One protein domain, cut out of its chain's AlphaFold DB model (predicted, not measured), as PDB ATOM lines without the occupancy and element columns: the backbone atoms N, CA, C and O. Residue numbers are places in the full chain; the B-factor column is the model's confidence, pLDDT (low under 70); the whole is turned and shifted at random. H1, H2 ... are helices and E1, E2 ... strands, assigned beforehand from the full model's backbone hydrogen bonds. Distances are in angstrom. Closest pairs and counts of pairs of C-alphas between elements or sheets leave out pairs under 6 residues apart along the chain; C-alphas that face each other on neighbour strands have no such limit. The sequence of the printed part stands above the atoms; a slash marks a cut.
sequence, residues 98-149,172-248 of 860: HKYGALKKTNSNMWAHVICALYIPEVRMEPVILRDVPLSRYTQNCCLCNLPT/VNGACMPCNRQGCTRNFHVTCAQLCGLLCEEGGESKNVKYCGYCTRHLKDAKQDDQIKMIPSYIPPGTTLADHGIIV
ATOM      1  N   HIS A  98     176.480 194.255 127.906       86.88
ATOM      2  CA  HIS A  98     176.221 192.875 127.484       86.88
ATOM      3  C   HIS A  98     177.453 192.154 126.898       86.88
ATOM      4  O   HIS A  98     178.306 192.761 126.251       86.88
ATOM      5  N   LYS A  99     177.525 190.825 127.094       85.06
ATOM      6  CA  LYS A  99     178.670 189.962 126.706       85.06
ATOM      7  C   LYS A  99     178.412 189.002 125.526       85.06
ATOM      8  O   LYS A  99     179.354 188.371 125.037       85.06
ATOM      9  N   TYR A 100     177.147 188.834 125.134       84.50
ATOM     10  CA  TYR A 100     176.689 187.925 124.074       84.50
ATOM     11  C   TYR A 100     176.830 188.553 122.676       84.50
ATOM     12  O   TYR A 100     177.103 189.744 122.571       84.50
ATOM     13  N   GLY A 101     176.583 187.791 121.606       89.62
ATOM     14  CA  GLY A 101     176.443 188.328 120.244       89.62
ATOM     15  C   GLY A 101     177.744 188.778 119.561       89.62
ATOM     16  O   GLY A 101     178.855 188.564 120.049       89.62
ATOM     17  N   ALA A 102     177.595 189.371 118.375       93.12
ATOM     18  CA  ALA A 102     178.692 189.663 117.456       93.12
ATOM     19  C   ALA A 102     179.549 190.873 117.876       93.12
ATOM     20  O   ALA A 102     179.117 192.022 117.762       93.12
ATOM     21  N   LEU A 103     180.793 190.613 118.296       93.44
ATOM     22  CA  LEU A 103     181.819 191.626 118.584       93.44
ATOM     23  C   LEU A 103     182.867 191.718 117.458       93.44
ATOM     24  O   LEU A 103     183.276 190.684 116.924       93.44
ATOM     25  N   LYS A 104     183.388 192.920 117.184       92.00
ATOM     26  CA  LYS A 104     184.667 193.156 116.476       92.00
ATOM     27  C   LYS A 104     185.604 194.016 117.349       92.00
ATOM     28  O   LYS A 104     185.157 194.655 118.306       92.00
ATOM     29  N   LYS A 105     186.909 193.998 117.045       89.06
ATOM     30  CA  LYS A 105     187.908 194.875 117.686       89.06
ATOM     31  C   LYS A 105     187.792 196.306 117.157       89.06
ATOM     32  O   LYS A 105     187.480 196.509 115.984       89.06
ATOM     33  N   THR A 106     188.080 197.281 118.010       87.38
ATOM     34  CA  THR A 106     188.150 198.704 117.656       87.38
ATOM     35  C   THR A 106     189.569 199.114 117.256       87.38
ATOM     36  O   THR A 106     190.543 198.421 117.553       87.38
ATOM     37  N   ASN A 107     189.718 200.314 116.687       84.69
ATOM     38  CA  ASN A 107     191.025 200.952 116.462       84.69
ATOM     39  C   ASN A 107     191.783 201.357 117.755       84.69
ATOM     40  O   ASN A 107     192.814 202.029 117.684       84.69
ATOM     41  N   SER A 108     191.254 200.999 118.927       80.44
ATOM     42  CA  SER A 108     191.841 201.210 120.255       80.44
ATOM     43  C   SER A 108     192.130 199.892 120.993       80.44
ATOM     44  O   SER A 108     192.347 199.912 122.197       80.44
ATOM     45  N   ASN A 109     192.118 198.747 120.291       81.44
ATOM     46  CA  ASN A 109     192.225 197.383 120.846       81.44
ATOM     47  C   ASN A 109     191.118 196.975 121.842       81.44
ATOM     48  O   ASN A 109     191.155 195.869 122.386       81.44
ATOM     49  N   MET A 110     190.099 197.818 122.018       87.00
ATOM     50  CA  MET A 110     188.876 197.495 122.750       87.00
ATOM     51  C   MET A 110     187.923 196.676 121.865       87.00
ATOM     52  O   MET A 110     188.244 196.332 120.722       87.00
ATOM     53  N   TRP A 111     186.730 196.363 122.373       91.12
ATOM     54  CA  TRP A 111     185.710 195.626 121.627       91.12
ATOM     55  C   TRP A 111     184.379 196.373 121.607       91.12
ATOM     56  O   TRP A 111     183.984 197.026 122.571       91.12
ATOM     57  N   ALA A 112     183.663 196.234 120.497       93.31
ATOM     58  CA  ALA A 112     182.321 196.766 120.319       93.31
ATOM     59  C   ALA A 112     181.437 195.725 119.626       93.31
ATOM     60  O   ALA A 112     181.915 194.941 118.801       93.31
ATOM     61  N   HIS A 113     180.140 195.722 119.942       94.38
ATOM     62  CA  HIS A 113     179.166 194.993 119.132       94.38
ATOM     63  C   HIS A 113     179.010 195.658 117.777       94.38
ATOM     64  O   HIS A 113     178.917 196.884 117.711       94.38
ATOM     65  N   VAL A 114     178.858 194.850 116.729       94.44
ATOM     66  CA  VAL A 114     178.531 195.371 115.394       94.44
ATOM     67  C   VAL A 114     177.199 196.129 115.433       94.44
ATOM     68  O   VAL A 114     177.129 197.251 114.947       94.44
ATOM     69  N   ILE A 115     176.179 195.611 116.133       94.88
ATOM     70  CA  ILE A 115     174.907 196.335 116.288       94.88
ATOM     71  C   ILE A 115     175.062 197.654 117.069       94.88
ATOM     72  O   ILE A 115     174.501 198.668 116.664       94.88
ATOM     73  N   CYS A 116     175.877 197.706 118.132       94.94
ATOM     74  CA  CYS A 116     176.126 198.964 118.849       94.94
ATOM     75  C   CYS A 116     176.837 200.008 117.976       94.94
ATOM     76  O   CYS A 116     176.616 201.198 118.174       94.94
ATOM     77  N   ALA A 117     177.663 199.571 117.022       93.56
ATOM     78  CA  ALA A 117     178.307 200.443 116.049       93.56
ATOM     79  C   ALA A 117     177.356 200.902 114.923       93.56
ATOM     80  O   ALA A 117     177.488 202.026 114.462       93.56
ATOM     81  N   LEU A 118     176.367 200.091 114.516       92.94
ATOM     82  CA  LEU A 118     175.354 200.497 113.523       92.94
ATOM     83  C   LEU A 118     174.396 201.580 114.056       92.94
ATOM     84  O   LEU A 118     174.052 202.515 113.341       92.94
ATOM     85  N   TYR A 119     173.960 201.461 115.314       95.06
ATOM     86  CA  TYR A 119     172.892 202.295 115.893       95.06
ATOM     87  C   TYR A 119     173.390 203.488 116.739       95.06
ATOM     88  O   TYR A 119     172.586 204.179 117.373       95.06
ATOM     89  N   ILE A 120     174.701 203.754 116.760       93.56
ATOM     90  CA  ILE A 120     175.297 204.973 117.334       93.56
ATOM     91  C   ILE A 120     175.965 205.742 116.181       93.56
ATOM     92  O   ILE A 120     177.060 205.357 115.780       93.56
ATOM     93  N   PRO A 121     175.335 206.806 115.636       86.69
ATOM     94  CA  PRO A 121     175.736 207.420 114.361       86.69
ATOM     95  C   PRO A 121     177.174 207.953 114.274       86.69
ATOM     96  O   PRO A 121     177.688 208.138 113.177       86.69
ATOM     97  N   GLU A 122     177.817 208.237 115.405       90.06
ATOM     98  CA  GLU A 122     179.198 208.719 115.468       90.06
ATOM     99  C   GLU A 122     180.240 207.584 115.499       90.06
ATOM    100  O   GLU A 122     181.439 207.853 115.441       90.06
ATOM    101  N   VAL A 123     179.823 206.315 115.576       84.38
ATOM    102  CA  VAL A 123     180.733 205.173 115.408       84.38
ATOM    103  C   VAL A 123     180.938 204.913 113.919       84.38
ATOM    104  O   VAL A 123     180.002 204.567 113.202       84.38
ATOM    105  N   ARG A 124     182.182 205.020 113.445       78.25
ATOM    106  CA  ARG A 124     182.525 204.623 112.068       78.25
ATOM    107  C   ARG A 124     182.798 203.123 111.999       78.25
ATOM    108  O   ARG A 124     183.373 202.561 112.933       78.25
ATOM    109  N   MET A 125     182.418 202.504 110.883       70.50
ATOM    110  CA  MET A 125     182.717 201.105 110.566       70.50
ATOM    111  C   MET A 125     184.038 200.951 109.801       70.50
ATOM    112  O   MET A 125     184.477 201.876 109.127       70.50
ATOM    113  N   GLU A 126     184.613 199.746 109.900       69.25
ATOM    114  CA  GLU A 126     185.764 199.235 109.131       69.25
ATOM    115  C   GLU A 126     187.005 200.170 109.042       69.25
ATOM    116  O   GLU A 126     187.237 200.811 108.018       69.25
ATOM    117  N   PRO A 127     187.872 200.227 110.079       67.69
ATOM    118  CA  PRO A 127     187.762 199.572 111.386       67.69
ATOM    119  C   PRO A 127     186.731 200.266 112.286       67.69
ATOM    120  O   PRO A 127     186.359 201.409 112.050       67.69
ATOM    121  N   VAL A 128     186.301 199.613 113.373       74.44
ATOM    122  CA  VAL A 128     185.371 200.252 114.320       74.44
ATOM    123  C   VAL A 128     186.087 201.373 115.087       74.44
ATOM    124  O   VAL A 128     187.001 201.109 115.877       74.44
ATOM    125  N   ILE A 129     185.682 202.626 114.863       78.94
ATOM    126  CA  ILE A 129     186.277 203.820 115.486       78.94
ATOM    127  C   ILE A 129     185.309 204.382 116.528       78.94
ATOM    128  O   ILE A 129     184.245 204.883 116.181       78.94
ATOM    129  N   LEU A 130     185.709 204.347 117.806       83.31
ATOM    130  CA  LEU A 130     184.922 204.911 118.917       83.31
ATOM    131  C   LEU A 130     185.321 206.350 119.298       83.31
ATOM    132  O   LEU A 130     184.687 206.949 120.158       83.31
ATOM    133  N   ARG A 131     186.383 206.902 118.692       78.69
ATOM    134  CA  ARG A 131     186.983 208.192 119.095       78.69
ATOM    135  C   ARG A 131     186.049 209.391 118.914       78.69
ATOM    136  O   ARG A 131     186.186 210.370 119.638       78.69
ATOM    137  N   ASP A 132     185.109 209.283 117.981       84.94
ATOM    138  CA  ASP A 132     184.195 210.362 117.609       84.94
ATOM    139  C   ASP A 132     182.881 210.315 118.415       84.94
ATOM    140  O   ASP A 132     182.068 211.234 118.329       84.94
ATOM    141  N   VAL A 133     182.669 209.270 119.231       87.31
ATOM    142  CA  VAL A 133     181.474 209.117 120.073       87.31
ATOM    143  C   VAL A 133     181.525 210.137 121.214       87.31
ATOM    144  O   VAL A 133     182.391 210.036 122.089       87.31
ATOM    145  N   PRO A 134     180.607 211.120 121.269       87.31
ATOM    146  CA  PRO A 134     180.715 212.205 122.231       87.31
ATOM    147  C   PRO A 134     180.435 211.714 123.656       87.31
ATOM    148  O   PRO A 134     179.517 210.922 123.895       87.31
ATOM    149  N   LEU A 135     181.175 212.259 124.631       84.94
ATOM    150  CA  LEU A 135     181.053 211.919 126.057       84.94
ATOM    151  C   LEU A 135     179.611 212.050 126.583       84.94
ATOM    152  O   LEU A 135     179.213 211.323 127.488       84.94
ATOM    153  N   SER A 136     178.796 212.917 125.971       85.25
ATOM    154  CA  SER A 136     177.366 213.055 126.259       85.25
ATOM    155  C   SER A 136     176.579 211.745 126.137       85.25
ATOM    156  O   SER A 136     175.649 211.546 126.914       85.25
ATOM    157  N   ARG A 137     176.944 210.821 125.234       88.69
ATOM    158  CA  ARG A 137     176.299 209.495 125.123       88.69
ATOM    159  C   ARG A 137     176.672 208.553 126.260       88.69
ATOM    160  O   ARG A 137     175.827 207.761 126.673       88.69
ATOM    161  N   TYR A 138     177.895 208.679 126.771       87.69
ATOM    162  CA  TYR A 138     178.401 207.947 127.933       87.69
ATOM    163  C   TYR A 138     177.927 208.539 129.273       87.69
ATOM    164  O   TYR A 138     178.133 207.929 130.316       87.69
ATOM    165  N   THR A 139     177.268 209.703 129.278       85.38
ATOM    166  CA  THR A 139     176.603 210.258 130.472       85.38
ATOM    167  C   THR A 139     175.082 210.085 130.465       85.38
ATOM    168  O   THR A 139     174.431 210.433 131.448       85.38
ATOM    169  N   GLN A 140     174.489 209.516 129.406       86.06
ATOM    170  CA  GLN A 140     173.048 209.255 129.360       86.06
ATOM    171  C   GLN A 140     172.656 207.978 130.113       86.06
ATOM    172  O   GLN A 140     173.158 206.890 129.839       86.06
ATOM    173  N   ASN A 141     171.654 208.081 130.984       85.88
ATOM    174  CA  ASN A 141     171.020 206.926 131.616       85.88
ATOM    175  C   ASN A 141     170.221 206.081 130.609       85.88
ATOM    176  O   ASN A 141     169.243 206.560 130.031       85.88
ATOM    177  N   CYS A 142     170.543 204.790 130.494       89.25
ATOM    178  CA  CYS A 142     169.661 203.823 129.846       89.25
ATOM    179  C   CYS A 142     168.371 203.644 130.663       89.25
ATOM    180  O   CYS A 142     168.417 203.281 131.837       89.25
ATOM    181  N   CYS A 143     167.202 203.849 130.050       88.31
ATOM    182  CA  CYS A 143     165.909 203.731 130.732       88.31
ATOM    183  C   CYS A 143     165.328 202.302 130.764       88.31
ATOM    184  O   CYS A 143     164.164 202.137 131.143       88.31
ATOM    185  N   LEU A 144     166.092 201.298 130.311       88.44
ATOM    186  CA  LEU A 144     165.644 199.907 130.147       88.44
ATOM    187  C   LEU A 144     166.326 198.918 131.099       88.44
ATOM    188  O   LEU A 144     165.659 197.989 131.538       88.44
ATOM    189  N   CYS A 145     167.608 199.095 131.431       86.38
ATOM    190  CA  CYS A 145     168.356 198.182 132.305       86.38
ATOM    191  C   CYS A 145     168.675 198.812 133.667       86.38
ATOM    192  O   CYS A 145     168.926 200.013 133.742       86.38
ATOM    193  N   ASN A 146     168.757 197.995 134.721       71.00
ATOM    194  CA  ASN A 146     169.192 198.431 136.059       71.00
ATOM    195  C   ASN A 146     170.583 197.889 136.459       71.00
ATOM    196  O   ASN A 146     170.904 197.821 137.643       71.00
ATOM    197  N   LEU A 147     171.384 197.444 135.481       61.56
ATOM    198  CA  LEU A 147     172.667 196.769 135.704       61.56
ATOM    199  C   LEU A 147     173.742 197.731 136.262       61.56
ATOM    200  O   LEU A 147     174.062 198.713 135.584       61.56
ATOM    201  N   PRO A 148     174.346 197.449 137.436       50.34
ATOM    202  CA  PRO A 148     175.501 198.191 137.945       50.34
ATOM    203  C   PRO A 148     176.792 197.845 137.179       50.34
ATOM    204  O   PRO A 148     176.870 196.851 136.455       50.34
ATOM    205  N   THR A 149     177.831 198.670 137.318       47.31
ATOM    206  CA  THR A 149     179.162 198.423 136.734       47.31
ATOM    207  C   THR A 149     179.874 197.258 137.426       47.31
ATOM    208  O   THR A 149     180.108 197.323 138.632       47.31
ATOM    209  N   VAL A 172     177.344 204.885 134.208       57.88
ATOM    210  CA  VAL A 172     176.731 204.469 132.937       57.88
ATOM    211  C   VAL A 172     177.560 203.357 132.284       57.88
ATOM    212  O   VAL A 172     178.767 203.491 132.105       57.88
ATOM    213  N   ASN A 173     176.903 202.252 131.927       71.75
ATOM    214  CA  ASN A 173     177.530 201.072 131.328       71.75
ATOM    215  C   ASN A 173     177.603 201.193 129.788       71.75
ATOM    216  O   ASN A 173     176.934 200.454 129.065       71.75
ATOM    217  N   GLY A 174     178.418 202.127 129.294       85.69
ATOM    218  CA  GLY A 174     178.641 202.353 127.862       85.69
ATOM    219  C   GLY A 174     177.877 203.556 127.307       85.69
ATOM    220  O   GLY A 174     177.687 204.544 128.011       85.69
ATOM    221  N   ALA A 175     177.466 203.503 126.039       91.31
ATOM    222  CA  ALA A 175     176.905 204.641 125.313       91.31
ATOM    223  C   ALA A 175     175.437 204.402 124.930       91.31
ATOM    224  O   ALA A 175     175.078 203.348 124.403       91.31
ATOM    225  N   CYS A 176     174.573 205.394 125.162       92.56
ATOM    226  CA  CYS A 176     173.165 205.297 124.772       92.56
ATOM    227  C   CYS A 176     172.846 205.961 123.421       92.56
ATOM    228  O   CYS A 176     173.368 207.022 123.060       92.56
ATOM    229  N   MET A 177     171.869 205.373 122.730       94.31
ATOM    230  CA  MET A 177     171.106 206.008 121.657       94.31
ATOM    231  C   MET A 177     169.823 206.658 122.228       94.31
ATOM    232  O   MET A 177     169.236 206.115 123.172       94.31
ATOM    233  N   PRO A 178     169.372 207.807 121.692       94.75
ATOM    234  CA  PRO A 178     168.087 208.409 122.035       94.75
ATOM    235  C   PRO A 178     166.928 207.758 121.271       94.75
ATOM    236  O   PRO A 178     167.101 207.169 120.205       94.75
ATOM    237  N   CYS A 179     165.712 207.943 121.778       95.56
ATOM    238  CA  CYS A 179     164.493 207.687 121.020       95.56
ATOM    239  C   CYS A 179     164.362 208.690 119.859       95.56
ATOM    240  O   CYS A 179     164.317 209.895 120.084       95.56
ATOM    241  N   ASN A 180     164.202 208.187 118.634       95.31
ATOM    242  CA  ASN A 180     164.174 208.980 117.398       95.31
ATOM    243  C   ASN A 180     162.999 209.981 117.285       95.31
ATOM    244  O   ASN A 180     163.053 210.937 116.513       95.31
ATOM    245  N   ARG A 181     161.927 209.809 118.071       93.94
ATOM    246  CA  ARG A 181     160.804 210.758 118.108       93.94
ATOM    247  C   ARG A 181     161.256 212.092 118.712       93.94
ATOM    248  O   ARG A 181     161.582 212.154 119.897       93.94
ATOM    249  N   GLN A 182     161.184 213.154 117.908       93.19
ATOM    250  CA  GLN A 182     161.497 214.533 118.300       93.19
ATOM    251  C   GLN A 182     160.888 214.909 119.663       93.19
ATOM    252  O   GLN A 182     159.736 214.584 119.959       93.19
ATOM    253  N   GLY A 183     161.680 215.578 120.507       92.38
ATOM    254  CA  GLY A 183     161.296 215.960 121.872       92.38
ATOM    255  C   GLY A 183     161.327 214.828 122.913       92.38
ATOM    256  O   GLY A 183     161.056 215.083 124.086       92.38
ATOM    257  N   CYS A 184     161.657 213.583 122.544       95.00
ATOM    258  CA  CYS A 184     161.758 212.487 123.507       95.00
ATOM    259  C   CYS A 184     163.136 212.426 124.185       95.00
ATOM    260  O   CYS A 184     164.146 212.158 123.548       95.00
ATOM    261  N   THR A 185     163.165 212.567 125.512       91.81
ATOM    262  CA  THR A 185     164.383 212.510 126.347       91.81
ATOM    263  C   THR A 185     164.759 211.097 126.821       91.81
ATOM    264  O   THR A 185     165.505 210.934 127.785       91.81
ATOM    265  N   ARG A 186     164.209 210.043 126.201       92.62
ATOM    266  CA  ARG A 186     164.473 208.650 126.597       92.62
ATOM    267  C   ARG A 186     165.666 208.089 125.839       92.62
ATOM    268  O   ARG A 186     165.616 208.012 124.616       92.62
ATOM    269  N   ASN A 187     166.658 207.622 126.588       93.00
ATOM    270  CA  ASN A 187     167.883 207.016 126.079       93.00
ATOM    271  C   ASN A 187     167.972 205.538 126.490       93.00
ATOM    272  O   ASN A 187     167.418 205.136 127.517       93.00
ATOM    273  N   PHE A 188     168.669 204.725 125.702       93.38
ATOM    274  CA  PHE A 188     168.922 203.312 125.990       93.38
ATOM    275  C   PHE A 188     170.191 202.809 125.295       93.38
ATOM    276  O   PHE A 188     170.570 203.331 124.251       93.38
ATOM    277  N   HIS A 189     170.848 201.781 125.841       94.06
ATOM    278  CA  HIS A 189     171.889 201.067 125.094       94.06
ATOM    279  C   HIS A 189     171.246 200.315 123.921       94.06
ATOM    280  O   HIS A 189     170.152 199.760 124.074       94.06
ATOM    281  N   VAL A 190     171.940 200.234 122.783       95.62
ATOM    282  CA  VAL A 190     171.435 199.576 121.564       95.62
ATOM    283  C   VAL A 190     170.967 198.145 121.843       95.62
ATOM    284  O   VAL A 190     169.835 197.789 121.538       95.62
ATOM    285  N   THR A 191     171.787 197.336 122.513       93.88
ATOM    286  CA  THR A 191     171.449 195.942 122.853       93.88
ATOM    287  C   THR A 191     170.330 195.813 123.898       93.88
ATOM    288  O   THR A 191     169.610 194.819 123.883       93.88
ATOM    289  N   CYS A 192     170.091 196.817 124.757       93.44
ATOM    290  CA  CYS A 192     168.885 196.848 125.601       93.44
ATOM    291  C   CYS A 192     167.614 197.069 124.762       93.44
ATOM    292  O   CYS A 192     166.575 196.478 125.053       93.44
ATOM    293  N   ALA A 193     167.687 197.912 123.728       94.62
ATOM    294  CA  ALA A 193     166.599 198.102 122.770       94.62
ATOM    295  C   ALA A 193     166.411 196.889 121.843       94.62
ATOM    296  O   ALA A 193     165.266 196.540 121.563       94.62
ATOM    297  N   GLN A 194     167.493 196.209 121.451       94.50
ATOM    298  CA  GLN A 194     167.457 194.947 120.704       94.50
ATOM    299  C   GLN A 194     166.701 193.860 121.484       94.50
ATOM    300  O   GLN A 194     165.741 193.300 120.967       94.50
ATOM    301  N   LEU A 195     167.044 193.642 122.761       91.56
ATOM    302  CA  LEU A 195     166.309 192.732 123.654       91.56
ATOM    303  C   LEU A 195     164.815 193.085 123.748       91.56
ATOM    304  O   LEU A 195     163.967 192.206 123.852       91.56
ATOM    305  N   CYS A 196     164.469 194.372 123.690       91.31
ATOM    306  CA  CYS A 196     163.091 194.844 123.823       91.31
ATOM    307  C   CYS A 196     162.319 194.986 122.490       91.31
ATOM    308  O   CYS A 196     161.169 195.421 122.533       91.31
ATOM    309  N   GLY A 197     162.917 194.674 121.329       93.00
ATOM    310  CA  GLY A 197     162.286 194.873 120.012       93.00
ATOM    311  C   GLY A 197     161.956 196.343 119.709       93.00
ATOM    312  O   GLY A 197     160.839 196.663 119.301       93.00
ATOM    313  N   LEU A 198     162.896 197.249 120.010       95.25
ATOM    314  CA  LEU A 198     162.736 198.712 119.919       95.25
ATOM    315  C   LEU A 198     163.638 199.381 118.863       95.25
ATOM    316  O   LEU A 198     163.669 200.613 118.790       95.25
ATOM    317  N   LEU A 199     164.399 198.593 118.100       95.75
ATOM    318  CA  LEU A 199     165.277 199.065 117.025       95.75
ATOM    319  C   LEU A 199     164.527 199.108 115.688       95.75
ATOM    320  O   LEU A 199     163.579 198.347 115.476       95.75
ATOM    321  N   CYS A 200     164.922 200.026 114.808       93.88
ATOM    322  CA  CYS A 200     164.265 200.251 113.523       93.88
ATOM    323  C   CYS A 200     165.260 200.686 112.434       93.88
ATOM    324  O   CYS A 200     166.250 201.358 112.722       93.88
ATOM    325  N   GLU A 201     164.941 200.361 111.185       92.38
ATOM    326  CA  GLU A 201     165.657 200.781 109.977       92.38
ATOM    327  C   GLU A 201     164.731 201.695 109.155       92.38
ATOM    328  O   GLU A 201     163.681 201.263 108.681       92.38
ATOM    329  N   GLU A 202     165.083 202.976 109.020       88.75
ATOM    330  CA  GLU A 202     164.345 203.946 108.197       88.75
ATOM    331  C   GLU A 202     164.919 204.016 106.775       88.75
ATOM    332  O   GLU A 202     166.139 204.078 106.603       88.75
ATOM    333  N   GLY A 203     164.045 204.080 105.763       76.75
ATOM    334  CA  GLY A 203     164.440 204.339 104.370       76.75
ATOM    335  C   GLY A 203     165.073 203.141 103.651       76.75
ATOM    336  O   GLY A 203     165.993 203.334 102.856       76.75
ATOM    337  N   GLY A 204     164.594 201.924 103.939       59.94
ATOM    338  CA  GLY A 204     165.201 200.644 103.536       59.94
ATOM    339  C   GLY A 204     165.406 200.394 102.033       59.94
ATOM    340  O   GLY A 204     166.286 199.617 101.682       59.94
ATOM    341  N   GLU A 205     164.658 201.061 101.149       57.84
ATOM    342  CA  GLU A 205     164.845 200.988  99.683       57.84
ATOM    343  C   GLU A 205     165.935 201.948  99.161       57.84
ATOM    344  O   GLU A 205     166.270 201.948  97.978       57.84
ATOM    345  N   SER A 206     166.483 202.813 100.019       62.56
ATOM    346  CA  SER A 206     167.442 203.851  99.630       62.56
ATOM    347  C   SER A 206     168.872 203.509 100.052       62.56
ATOM    348  O   SER A 206     169.103 202.880 101.082       62.56
ATOM    349  N   LYS A 207     169.864 204.035  99.319       59.88
ATOM    350  CA  LYS A 207     171.299 203.898  99.653       59.88
ATOM    351  C   LYS A 207     171.701 204.537 101.008       59.88
ATOM    352  O   LYS A 207     172.860 204.429 101.392       59.88
ATOM    353  N   ASN A 208     170.773 205.178 101.733       77.81
ATOM    354  CA  ASN A 208     170.993 205.884 103.003       77.81
ATOM    355  C   ASN A 208     170.092 205.339 104.135       77.81
ATOM    356  O   ASN A 208     169.331 206.095 104.745       77.81
ATOM    357  N   VAL A 209     170.172 204.037 104.431       87.00
ATOM    358  CA  VAL A 209     169.428 203.423 105.550       87.00
ATOM    359  C   VAL A 209     169.823 204.069 106.882       87.00
ATOM    360  O   VAL A 209     170.998 204.108 107.250       87.00
ATOM    361  N   LYS A 210     168.830 204.552 107.638       90.44
ATOM    362  CA  LYS A 210     169.030 205.203 108.938       90.44
ATOM    363  C   LYS A 210     168.637 204.269 110.084       90.44
ATOM    364  O   LYS A 210     167.462 204.097 110.404       90.44
ATOM    365  N   TYR A 211     169.652 203.716 110.742       93.50
ATOM    366  CA  TYR A 211     169.521 202.921 111.964       93.50
ATOM    367  C   TYR A 211     169.064 203.797 113.141       93.50
ATOM    368  O   TYR A 211     169.730 204.764 113.519       93.50
ATOM    369  N   CYS A 212     167.906 203.487 113.726       94.50
ATOM    370  CA  CYS A 212     167.298 204.281 114.794       94.50
ATOM    371  C   CYS A 212     166.560 203.402 115.827       94.50
ATOM    372  O   CYS A 212     166.636 202.175 115.812       94.50
ATOM    373  N   GLY A 213     165.866 204.013 116.789       95.25
ATOM    374  CA  GLY A 213     165.053 203.259 117.740       95.25
ATOM    375  C   GLY A 213     163.985 204.096 118.427       95.25
ATOM    376  O   GLY A 213     164.127 205.309 118.616       95.25
ATOM    377  N   TYR A 214     162.903 203.442 118.843       95.94
ATOM    378  CA  TYR A 214     161.748 204.090 119.458       95.94
ATOM    379  C   TYR A 214     161.416 203.471 120.809       95.94
ATOM    380  O   TYR A 214     161.195 202.272 120.940       95.94
ATOM    381  N   CYS A 215     161.291 204.306 121.843       94.81
ATOM    382  CA  CYS A 215     160.841 203.824 123.142       94.81
ATOM    383  C   CYS A 215     159.409 203.255 123.064       94.81
ATOM    384  O   CYS A 215     158.596 203.686 122.245       94.81
ATOM    385  N   THR A 216     159.052 202.389 124.015       91.12
ATOM    386  CA  THR A 216     157.744 201.701 124.133       91.12
ATOM    387  C   THR A 216     156.482 202.581 124.086       91.12
ATOM    388  O   THR A 216     155.379 202.051 123.970       91.12
ATOM    389  N   ARG A 217     156.603 203.914 124.195       92.06
ATOM    390  CA  ARG A 217     155.493 204.861 123.973       92.06
ATOM    391  C   ARG A 217     155.345 205.290 122.513       92.06
ATOM    392  O   ARG A 217     154.217 205.471 122.085       92.06
ATOM    393  N   HIS A 218     156.449 205.474 121.790       94.44
ATOM    394  CA  HIS A 218     156.477 206.060 120.443       94.44
ATOM    395  C   HIS A 218     156.643 205.014 119.333       94.44
ATOM    396  O   HIS A 218     156.379 205.320 118.178       94.44
ATOM    397  N   LEU A 219     157.013 203.775 119.681       92.06
ATOM    398  CA  LEU A 219     157.036 202.640 118.752       92.06
ATOM    399  C   LEU A 219     155.657 202.387 118.112       92.06
ATOM    400  O   LEU A 219     155.582 201.910 116.991       92.06
ATOM    401  N   LYS A 220     154.559 202.716 118.809       90.50
ATOM    402  CA  LYS A 220     153.198 202.598 118.258       90.50
ATOM    403  C   LYS A 220     152.974 203.506 117.053       90.50
ATOM    404  O   LYS A 220     152.400 203.054 116.075       90.50
ATOM    405  N   ASP A 221     153.433 204.749 117.149       89.50
ATOM    406  CA  ASP A 221     153.344 205.747 116.089       89.50
ATOM    407  C   ASP A 221     154.290 205.373 114.933       89.50
ATOM    408  O   ASP A 221     153.902 205.441 113.777       89.50
ATOM    409  N   ALA A 222     155.510 204.908 115.243       87.69
ATOM    410  CA  ALA A 222     156.480 204.462 114.236       87.69
ATOM    411  C   ALA A 222     156.010 203.224 113.445       87.69
ATOM    412  O   ALA A 222     156.356 203.075 112.283       87.69
ATOM    413  N   LYS A 223     155.181 202.361 114.048       88.69
ATOM    414  CA  LYS A 223     154.539 201.209 113.386       88.69
ATOM    415  C   LYS A 223     153.397 201.573 112.422       88.69
ATOM    416  O   LYS A 223     152.732 200.666 111.935       88.69
ATOM    417  N   GLN A 224     153.126 202.860 112.202       90.19
ATOM    418  CA  GLN A 224     152.131 203.351 111.236       90.19
ATOM    419  C   GLN A 224     152.780 203.982 109.995       90.19
ATOM    420  O   GLN A 224     152.066 204.510 109.148       90.19
ATOM    421  N   ASP A 225     154.111 203.969 109.915       88.00
ATOM    422  CA  ASP A 225     154.886 204.529 108.813       88.00
ATOM    423  C   ASP A 225     155.581 203.384 108.068       88.00
ATOM    424  O   ASP A 225     156.504 202.752 108.592       88.00
ATOM    425  N   ASP A 226     155.110 203.102 106.852       85.69
ATOM    426  CA  ASP A 226     155.588 201.990 106.023       85.69
ATOM    427  C   ASP A 226     157.075 202.134 105.632       85.69
ATOM    428  O   ASP A 226     157.708 201.155 105.245       85.69
ATOM    429  N   GLN A 227     157.672 203.328 105.781       85.69
ATOM    430  CA  GLN A 227     159.098 203.566 105.518       85.69
ATOM    431  C   GLN A 227     160.022 203.120 106.668       85.69
ATOM    432  O   GLN A 227     161.247 203.257 106.558       85.69
ATOM    433  N   ILE A 228     159.464 202.608 107.777       90.19
ATOM    434  CA  ILE A 228     160.201 202.252 108.996       90.19
ATOM    435  C   ILE A 228     160.103 200.745 109.284       90.19
ATOM    436  O   ILE A 228     159.196 200.263 109.970       90.19
ATOM    437  N   LYS A 229     161.107 199.984 108.839       91.00
ATOM    438  CA  LYS A 229     161.239 198.551 109.136       91.00
ATOM    439  C   LYS A 229     161.507 198.355 110.632       91.00
ATOM    440  O   LYS A 229     162.507 198.821 111.178       91.00
ATOM    441  N   MET A 230     160.602 197.654 111.312       90.94
ATOM    442  CA  MET A 230     160.746 197.284 112.725       90.94
ATOM    443  C   MET A 230     161.678 196.078 112.866       90.94
ATOM    444  O   MET A 230     161.425 195.048 112.246       90.94
ATOM    445  N   ILE A 231     162.690 196.160 113.731       92.31
ATOM    446  CA  ILE A 231     163.571 195.023 114.018       92.31
ATOM    447  C   ILE A 231     162.995 194.177 115.169       92.31
ATOM    448  O   ILE A 231     162.628 194.741 116.209       92.31
ATOM    449  N   PRO A 232     162.887 192.841 115.011       89.38
ATOM    450  CA  PRO A 232     162.433 191.939 116.068       89.38
ATOM    451  C   PRO A 232     163.250 192.021 117.364       89.38
ATOM    452  O   PRO A 232     164.372 192.528 117.413       89.38
ATOM    453  N   SER A 233     162.685 191.472 118.442       90.06
ATOM    454  CA  SER A 233     163.456 191.212 119.659       90.06
ATOM    455  C   SER A 233     164.437 190.067 119.400       90.06
ATOM    456  O   SER A 233     164.014 188.984 119.007       90.06
ATOM    457  N   TYR A 234     165.727 190.294 119.652       89.06
ATOM    458  CA  TYR A 234     166.720 189.220 119.726       89.06
ATOM    459  C   TYR A 234     167.069 188.971 121.193       89.06
ATOM    460  O   TYR A 234     167.633 189.845 121.859       89.06
ATOM    461  N   ILE A 235     166.751 187.772 121.684       85.44
ATOM    462  CA  ILE A 235     167.119 187.285 123.017       85.44
ATOM    463  C   ILE A 235     168.095 186.113 122.828       85.44
ATOM    464  O   ILE A 235     167.775 185.193 122.077       85.44
ATOM    465  N   PRO A 236     169.282 186.116 123.466       82.38
ATOM    466  CA  PRO A 236     170.219 184.998 123.374       82.38
ATOM    467  C   PRO A 236     169.610 183.675 123.883       82.38
ATOM    468  O   PRO A 236     168.879 183.708 124.882       82.38
ATOM    469  N   PRO A 237     169.946 182.518 123.274       77.69
ATOM    470  CA  PRO A 237     169.475 181.208 123.728       77.69
ATOM    471  C   PRO A 237     169.716 180.974 125.222       77.69
ATOM    472  O   PRO A 237     170.717 181.425 125.777       77.69
ATOM    473  N   GLY A 238     168.790 180.275 125.879       77.12
ATOM    474  CA  GLY A 238     168.897 179.948 127.305       77.12
ATOM    475  C   GLY A 238     168.860 181.147 128.265       77.12
ATOM    476  O   GLY A 238     169.181 180.973 129.437       77.12
ATOM    477  N   THR A 239     168.480 182.349 127.809       82.38
ATOM    478  CA  THR A 239     168.395 183.558 128.651       82.38
ATOM    479  C   THR A 239     167.049 184.269 128.532       82.38
ATOM    480  O   THR A 239     166.329 184.125 127.546       82.38
ATOM    481  N   THR A 240     166.712 185.077 129.536       84.12
ATOM    482  CA  THR A 240     165.506 185.908 129.586       84.12
ATOM    483  C   THR A 240     165.854 187.395 129.695       84.12
ATOM    484  O   THR A 240     166.979 187.784 130.006       84.12
ATOM    485  N   LEU A 241     164.855 188.266 129.516       84.06
ATOM    486  CA  LEU A 241     165.005 189.708 129.756       84.06
ATOM    487  C   LEU A 241     165.459 190.040 131.194       84.06
ATOM    488  O   LEU A 241     166.121 191.056 131.402       84.06
ATOM    489  N   ALA A 242     165.120 189.201 132.179       81.06
ATOM    490  CA  ALA A 242     165.500 189.418 133.573       81.06
ATOM    491  C   ALA A 242     167.000 189.177 133.809       81.06
ATOM    492  O   ALA A 242     167.626 189.946 134.538       81.06
ATOM    493  N   ASP A 243     167.590 188.184 133.136       80.44
ATOM    494  CA  ASP A 243     169.018 187.845 133.247       80.44
ATOM    495  C   ASP A 243     169.915 188.956 132.673       80.44
ATOM    496  O   ASP A 243     171.002 189.228 133.181       80.44
ATOM    497  N   HIS A 244     169.406 189.683 131.672       80.12
ATOM    498  CA  HIS A 244     170.019 190.904 131.126       80.12
ATOM    499  C   HIS A 244     169.635 192.180 131.904       80.12
ATOM    500  O   HIS A 244     169.865 193.301 131.445       80.12
ATOM    501  N   GLY A 245     169.027 192.041 133.087       79.62
ATOM    502  CA  GLY A 245     168.688 193.146 133.989       79.62
ATOM    503  C   GLY A 245     167.682 194.158 133.429       79.62
ATOM    504  O   GLY A 245     167.703 195.323 133.843       79.62
ATOM    505  N   ILE A 246     166.830 193.749 132.479       83.81
ATOM    506  CA  ILE A 246     165.837 194.609 131.824       83.81
ATOM    507  C   ILE A 246     164.593 194.783 132.710       83.81
ATOM    508  O   ILE A 246     163.975 193.828 133.177       83.81
ATOM    509  N   ILE A 247     164.178 196.035 132.906       79.56
ATOM    510  CA  ILE A 247     163.067 196.424 133.779       79.56
ATOM    511  C   ILE A 247     161.728 196.259 133.042       79.56
ATOM    512  O   ILE A 247     161.172 197.215 132.487       79.56
ATOM    513  N   VAL A 248     161.168 195.048 133.066       67.69
ATOM    514  CA  VAL A 248     159.842 194.752 132.495       67.69
ATOM    515  C   VAL A 248     158.726 195.368 133.353       67.69
ATOM    516  O   VAL A 248     158.139 194.729 134.226       67.69
TER     517      VAL A 248
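What this domain is: This is residues 98 to 149 and 172 to 248 of the 860 residues of an uncharacterized protein of Rhabditophanes sp. KR3021 (UniProt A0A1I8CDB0). Mostly loops, with little regular structure: short helix H3 sits near the middle, beside hairpin E3-E4 and sheet E6-E5-E7, with hairpin E1-E2 and H4 at opposite ends. The 129 printed residues, 42 in named elements, run E1 E2 H1 H2 E3 E4 H3 E5 E6 H4 E7: mixed class, antiparallel sheets. It is compact, radius of gyration of the C-alphas 14.4 A, spanning 41 by 36 by 30 A.

How they stand to each other: E1, residues 103 to 105, and E2, 111 to 113, form a hairpin; N 104 and O 112 are 3.0 A apart. H1, 114 to 118, touches H3, 190 to 195, closest at C-alphas 116 and 190, 5.5 A. H2, 135 to 138, is apart from H1. E3, 176 to 178, and E4, 187 to 189, form a hairpin: N 177 to O 188, 2.9 A. E5, 199 to 202, pairs antiparallel with E6, 210 to 213, a hairpin (N 200 to O 212, 2.9 A), and E7, 228 to 230 (N 201 to O 229, 2.9 A). H3 and H4, 219 to 222, only graze this sheet. E6, H4, E7 form a split strand-helix-strand unit, same-way strands with E5 between, its crossover right-handed. H1 and H3 have every O i to N i+4 pair within hydrogen-bond range; H2 and H4 are too short.

Where its parts are: E1 begins at C-alpha 103 (181.819, 191.626, 118.584); E7 ends at C-alpha 230 (160.746, 197.284, 112.725). E5 measures 10.1 A.

The domain as a whole: Residues 150 to 171 are cut out, C-alphas 149 and 172 being 7.5 A apart. H1 to H2 is a long link. Eleven residues, among them 204 to 207, have pLDDT under 70.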